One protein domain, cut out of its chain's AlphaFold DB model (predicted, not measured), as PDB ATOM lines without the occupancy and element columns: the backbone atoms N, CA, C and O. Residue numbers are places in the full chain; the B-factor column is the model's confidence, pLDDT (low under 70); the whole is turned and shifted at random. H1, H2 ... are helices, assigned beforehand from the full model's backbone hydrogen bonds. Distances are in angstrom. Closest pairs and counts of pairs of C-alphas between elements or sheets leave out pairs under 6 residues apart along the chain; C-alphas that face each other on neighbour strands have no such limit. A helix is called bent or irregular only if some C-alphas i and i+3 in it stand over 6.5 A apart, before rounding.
ATOM      1  N   GLU A 178      13.037 -41.656 -40.272       89.19
ATOM      2  CA  GLU A 178      12.297 -42.550 -41.169       89.19
ATOM      3  C   GLU A 178      10.892 -42.847 -40.637       89.19
ATOM      4  O   GLU A 178       9.936 -42.739 -41.399       89.19
ATOM      5  N   GLN A 179      10.745 -43.140 -39.338       88.88
ATOM      6  CA  GLN A 179       9.430 -43.344 -38.716       88.88
ATOM      7  C   GLN A 179       8.544 -42.106 -38.877       88.88
ATOM      8  O   GLN A 179       7.381 -42.227 -39.248       88.88
ATOM      9  N   LEU A 180       9.108 -40.909 -38.686       90.25
ATOM     10  CA  LEU A 180       8.366 -39.659 -38.869       90.25
ATOM     11  C   LEU A 180       7.963 -39.419 -40.331       90.25
ATOM     12  O   LEU A 180       6.870 -38.921 -40.590       90.25
ATOM     13  N   ARG A 181       8.809 -39.798 -41.300       89.50
ATOM     14  CA  ARG A 181       8.465 -39.730 -42.733       89.50
ATOM     15  C   ARG A 181       7.358 -40.706 -43.111       89.50
ATOM     16  O   ARG A 181       6.493 -40.335 -43.895       89.50
ATOM     17  N   ILE A 182       7.399 -41.927 -42.576       90.56
ATOM     18  CA  ILE A 182       6.352 -42.934 -42.783       90.56
ATOM     19  C   ILE A 182       5.027 -42.406 -42.232       90.56
ATOM     20  O   ILE A 182       4.071 -42.316 -42.992       90.56
ATOM     21  N   GLN A 183       5.016 -41.932 -40.982       90.00
ATOM     22  CA  GLN A 183       3.828 -41.349 -40.347       90.00
ATOM     23  C   GLN A 183       3.251 -40.185 -41.172       90.00
ATOM     24  O   GLN A 183       2.053 -40.133 -41.423       90.00
ATOM     25  N   ALA A 184       4.096 -39.265 -41.651       87.88
ATOM     26  CA  ALA A 184       3.644 -38.150 -42.487       87.88
ATOM     27  C   ALA A 184       3.052 -38.615 -43.832       87.88
ATOM     28  O   ALA A 184       2.066 -38.055 -44.307       87.88
ATOM     29  N   ALA A 185       3.635 -39.645 -44.453       90.06
ATOM     30  CA  ALA A 185       3.100 -40.220 -45.684       90.06
ATOM     31  C   ALA A 185       1.759 -40.930 -45.442       90.06
ATOM     32  O   ALA A 185       0.837 -40.768 -46.237       90.06
ATOM     33  N   GLU A 186       1.621 -41.660 -44.335       88.62
ATOM     34  CA  GLU A 186       0.365 -42.296 -43.924       88.62
ATOM     35  C   GLU A 186      -0.746 -41.267 -43.702       88.62
ATOM     36  O   GLU A 186      -1.866 -41.474 -44.170       88.62
ATOM     37  N   GLN A 187      -0.434 -40.115 -43.100       85.25
ATOM     38  CA  GLN A 187      -1.401 -39.022 -42.960       85.25
ATOM     39  C   GLN A 187      -1.882 -38.484 -44.306       85.25
ATOM     40  O   GLN A 187      -3.087 -38.349 -44.502       85.25
ATOM     41  N   ILE A 188      -0.976 -38.230 -45.257       87.81
ATOM     42  CA  ILE A 188      -1.350 -37.791 -46.616       87.81
ATOM     43  C   ILE A 188      -2.261 -38.832 -47.275       87.81
ATOM     44  O   ILE A 188      -3.275 -38.494 -47.889       87.81
ATOM     45  N   ILE A 189      -1.928 -40.118 -47.130       87.50
ATOM     46  CA  ILE A 189      -2.740 -41.205 -47.680       87.50
ATOM     47  C   ILE A 189      -4.141 -41.175 -47.078       87.50
ATOM     48  O   ILE A 189      -5.114 -41.198 -47.829       87.50
ATOM     49  N   CYS A 190      -4.259 -41.108 -45.754       85.06
ATOM     50  CA  CYS A 190      -5.543 -41.158 -45.062       85.06
ATOM     51  C   CYS A 190      -6.397 -39.901 -45.282       85.06
ATOM     52  O   CYS A 190      -7.596 -40.026 -45.531       85.06
ATOM     53  N   MET A 191      -5.800 -38.709 -45.235       78.38
ATOM     54  CA  MET A 191      -6.524 -37.430 -45.253       78.38
ATOM     55  C   MET A 191      -6.822 -36.919 -46.663       78.38
ATOM     56  O   MET A 191      -7.927 -36.436 -46.941       78.38
ATOM     57  N   ASP A 192      -5.860 -37.051 -47.578       82.00
ATOM     58  CA  ASP A 192      -5.938 -36.401 -48.888       82.00
ATOM     59  C   ASP A 192      -6.274 -37.375 -50.017       82.00
ATOM     60  O   ASP A 192      -6.969 -37.000 -50.964       82.00
ATOM     61  N   LEU A 193      -5.797 -38.620 -49.932       86.12
ATOM     62  CA  LEU A 193      -5.863 -39.570 -51.051       86.12
ATOM     63  C   LEU A 193      -6.924 -40.659 -50.870       86.12
ATOM     64  O   LEU A 193      -7.434 -41.198 -51.853       86.12
ATOM     65  N   CYS A 194      -7.260 -41.009 -49.630       88.06
ATOM     66  CA  CYS A 194      -8.180 -42.096 -49.336       88.06
ATOM     67  C   CYS A 194      -9.621 -41.726 -49.700       88.06
ATOM     68  O   CYS A 194     -10.229 -40.824 -49.122       88.06
ATOM     69  N   MET A 195     -10.217 -42.513 -50.597       88.00
ATOM     70  CA  MET A 195     -11.625 -42.371 -50.984       88.00
ATOM     71  C   MET A 195     -12.610 -42.603 -49.826       88.00
ATOM     72  O   MET A 195     -13.764 -42.191 -49.909       88.00
ATOM     73  N   PHE A 196     -12.160 -43.245 -48.746       85.25
ATOM     74  CA  PHE A 196     -12.972 -43.563 -47.574       85.25
ATOM     75  C   PHE A 196     -12.783 -42.586 -46.410       85.25
ATOM     76  O   PHE A 196     -13.351 -42.820 -45.353       85.25
ATOM     77  N   ARG A 197     -12.024 -41.492 -46.565       81.56
ATOM     78  CA  ARG A 197     -11.675 -40.586 -45.451       81.56
ATOM     79  C   ARG A 197     -12.864 -40.107 -44.601       81.56
ATOM     80  O   ARG A 197     -12.734 -39.984 -43.397       81.56
ATOM     81  N   ASN A 198     -14.033 -39.904 -45.215       81.44
ATOM     82  CA  ASN A 198     -15.253 -39.442 -44.535       81.44
ATOM     83  C   ASN A 198     -16.119 -40.589 -43.976       81.44
ATOM     84  O   ASN A 198     -17.252 -40.363 -43.561       81.44
ATOM     85  N   HIS A 199     -15.629 -41.825 -44.062       84.31
ATOM     86  CA  HIS A 199     -16.338 -43.052 -43.698       84.31
ATOM     87  C   HIS A 199     -15.529 -43.933 -42.732       84.31
ATOM     88  O   HIS A 199     -16.011 -44.985 -42.321       84.31
ATOM     89  N   CYS A 200     -14.298 -43.534 -42.403       75.06
ATOM     90  CA  CYS A 200     -13.448 -44.209 -41.434       75.06
ATOM     91  C   CYS A 200     -13.653 -43.543 -40.066       75.06
ATOM     92  O   CYS A 200     -13.093 -42.480 -39.825       75.06
ATOM     93  N   ASP A 201     -14.420 -44.152 -39.163       70.06
ATOM     94  CA  ASP A 201     -14.588 -43.646 -37.789       70.06
ATOM     95  C   ASP A 201     -13.373 -44.038 -36.918       70.06
ATOM     96  O   ASP A 201     -13.479 -44.871 -36.020       70.06
ATOM     97  N   GLY A 202     -12.179 -43.541 -37.263       65.12
ATOM     98  CA  GLY A 202     -10.908 -43.867 -36.587       65.12
ATOM     99  C   GLY A 202     -10.364 -45.278 -36.866       65.12
ATOM    100  O   GLY A 202      -9.254 -45.627 -36.476       65.12
ATOM    101  N   PHE A 203     -11.115 -46.111 -37.593       73.06
ATOM    102  CA  PHE A 203     -10.662 -47.417 -38.072       73.06
ATOM    103  C   PHE A 203     -10.582 -47.405 -39.589       73.06
ATOM    104  O   PHE A 203     -11.590 -47.326 -40.292       73.06
ATOM    105  N   CYS A 204      -9.363 -47.477 -40.116       81.81
ATOM    106  CA  CYS A 204      -9.168 -47.324 -41.544       81.81
ATOM    107  C   CYS A 204      -9.648 -48.557 -42.329       81.81
ATOM    108  O   CYS A 204      -9.026 -49.618 -42.271       81.81
ATOM    109  N   ILE A 205     -10.696 -48.379 -43.139       86.88
ATOM    110  CA  ILE A 205     -11.330 -49.441 -43.942       86.88
ATOM    111  C   ILE A 205     -10.728 -49.624 -45.343       86.88
ATOM    112  O   ILE A 205     -11.149 -50.507 -46.090       86.88
ATOM    113  N   ALA A 206      -9.764 -48.785 -45.735       86.69
ATOM    114  CA  ALA A 206      -9.114 -48.917 -47.035       86.69
ATOM    115  C   ALA A 206      -8.302 -50.221 -47.125       86.69
ATOM    116  O   ALA A 206      -7.696 -50.662 -46.146       86.69
ATOM    117  N   ASN A 207      -8.269 -50.809 -48.323       89.69
ATOM    118  CA  ASN A 207      -7.524 -52.031 -48.609       89.69
ATOM    119  C   ASN A 207      -6.029 -51.866 -48.263       89.69
ATOM    120  O   ASN A 207      -5.407 -50.861 -48.613       89.69
ATOM    121  N   GLN A 208      -5.463 -52.863 -47.580       89.25
ATOM    122  CA  GLN A 208      -4.095 -52.804 -47.065       89.25
ATOM    123  C   GLN A 208      -3.038 -52.777 -48.180       89.25
ATOM    124  O   GLN A 208      -2.115 -51.971 -48.114       89.25
ATOM    125  N   GLU A 209      -3.211 -53.574 -49.239       92.50
ATOM    126  CA  GLU A 209      -2.298 -53.587 -50.394       92.50
ATOM    127  C   GLU A 209      -2.277 -52.225 -51.101       92.50
ATOM    128  O   GLU A 209      -1.221 -51.728 -51.496       92.50
ATOM    129  N   TRP A 210      -3.439 -51.575 -51.212       91.75
ATOM    130  CA  TRP A 210      -3.535 -50.221 -51.751       91.75
ATOM    131  C   TRP A 210      -2.774 -49.216 -50.881       91.75
ATOM    132  O   TRP A 210      -1.990 -48.433 -51.417       91.75
ATOM    133  N   LYS A 211      -2.939 -49.254 -49.550       90.00
ATOM    134  CA  LYS A 211      -2.203 -48.357 -48.640       90.00
ATOM    135  C   LYS A 211      -0.699 -48.545 -48.755       90.00
ATOM    136  O   LYS A 211       0.026 -47.562 -48.869       90.00
ATOM    137  N   GLU A 212      -0.233 -49.789 -48.752       90.88
ATOM    138  CA  GLU A 212       1.190 -50.114 -48.865       90.88
ATOM    139  C   GLU A 212       1.763 -49.658 -50.208       90.88
ATOM    140  O   GLU A 212       2.849 -49.076 -50.256       90.88
ATOM    141  N   SER A 213       1.015 -49.841 -51.299       92.19
ATOM    142  CA  SER A 213       1.383 -49.329 -52.620       92.19
ATOM    143  C   SER A 213       1.509 -47.801 -52.621       92.19
ATOM    144  O   SER A 213       2.532 -47.261 -53.051       92.19
ATOM    145  N   MET A 214       0.527 -47.092 -52.058       92.56
ATOM    146  CA  MET A 214       0.560 -45.629 -51.945       92.56
ATOM    147  C   MET A 214       1.712 -45.137 -51.065       92.56
ATOM    148  O   MET A 214       2.387 -44.169 -51.415       92.56
ATOM    149  N   LEU A 215       1.983 -45.824 -49.956       91.75
ATOM    150  CA  LEU A 215       3.092 -45.508 -49.060       91.75
ATOM    151  C   LEU A 215       4.433 -45.664 -49.775       91.75
ATOM    152  O   LEU A 215       5.272 -44.765 -49.730       91.75
ATOM    153  N   ASN A 216       4.619 -46.765 -50.500       91.38
ATOM    154  CA  ASN A 216       5.820 -47.000 -51.294       91.38
ATOM    155  C   ASN A 216       6.005 -45.945 -52.391       91.38
ATOM    156  O   ASN A 216       7.125 -45.469 -52.591       91.38
ATOM    157  N   LEU A 217       4.921 -45.532 -53.056       91.44
ATOM    158  CA  LEU A 217       4.947 -44.455 -54.047       91.44
ATOM    159  C   LEU A 217       5.394 -43.124 -53.429       91.44
ATOM    160  O   LEU A 217       6.315 -42.494 -53.950       91.44
ATOM    161  N   LEU A 218       4.797 -42.713 -52.306       89.75
ATOM    162  CA  LEU A 218       5.133 -41.450 -51.633       89.75
ATOM    163  C   LEU A 218       6.551 -41.443 -51.054       89.75
ATOM    164  O   LEU A 218       7.231 -40.419 -51.088       89.75
ATOM    165  N   LEU A 219       7.024 -42.586 -50.557       89.81
ATOM    166  CA  LEU A 219       8.378 -42.732 -50.022       89.81
ATOM    167  C   LEU A 219       9.440 -42.958 -51.111       89.81
ATOM    168  O   LEU A 219      10.625 -43.063 -50.788       89.81
ATOM    169  N   GLY A 220       9.049 -43.052 -52.386       84.19
ATOM    170  CA  GLY A 220       9.965 -43.325 -53.496       84.19
ATOM    171  C   GLY A 220      10.566 -44.737 -53.474       84.19
ATOM    172  O   GLY A 220      11.588 -44.983 -54.116       84.19
TER     173      GLY A 220
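Overview. This is residues 178 to 220 of the 224 residues of an uncharacterized protein of Blautia obeum (UniProt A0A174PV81). Two helices, H1 and then the shorter H2, cross steeply where H1's residues 182 to 189 meet H2, and a long loop, residues 194 to 207, swings out beyond the end of H1 and folds back to the beginning of H2. The loop makes one end of the longest axis, with Asp 201 far out. The printed part has 43 residues, with two named helices and no named strand, and its class is all helix. It is compact, with a radius of gyration of the C-alphas of 10.1 A, yet only just elongated in outline, spanning 28 by 18 by 15 A.

Arrangement. Start with H1, residues 178 to 193, and look at its residues 182 to 189, the part that touches H2, residues 208 to 218. The closest C-alphas of the two helices are those of Ala 185 and Leu 215, 6.3 A apart. Their lines stand at a steep tilt of 69 degrees, only just short of about perpendicular, and they run opposite ways. In H1 and H2 every O i to N i+4 pair is within hydrogen-bond range.

Along the chain. Find C-alpha 178 at (12.297, -42.550, -41.169); from there H1 runs 20.9 A to C-alpha 193 at (-5.863, -39.570, -51.051). H1 is neither bent nor irregular, but only just: C-alphas 190 and 193 are 6.2 A apart. H2 runs 15.3 A, from C-alpha 208 to C-alpha 218 at (5.133, -41.450, -51.633).

Size, cuts and confidence. The two C-alphas farthest apart are those of Asp 201 and Gly 220, 29.1 A. The printed part has no cut, and the link from H1 to H2, 14 residues, is long. The mean pLDDT of the printed part is 86.3; look at residue 202 for the one value under 70.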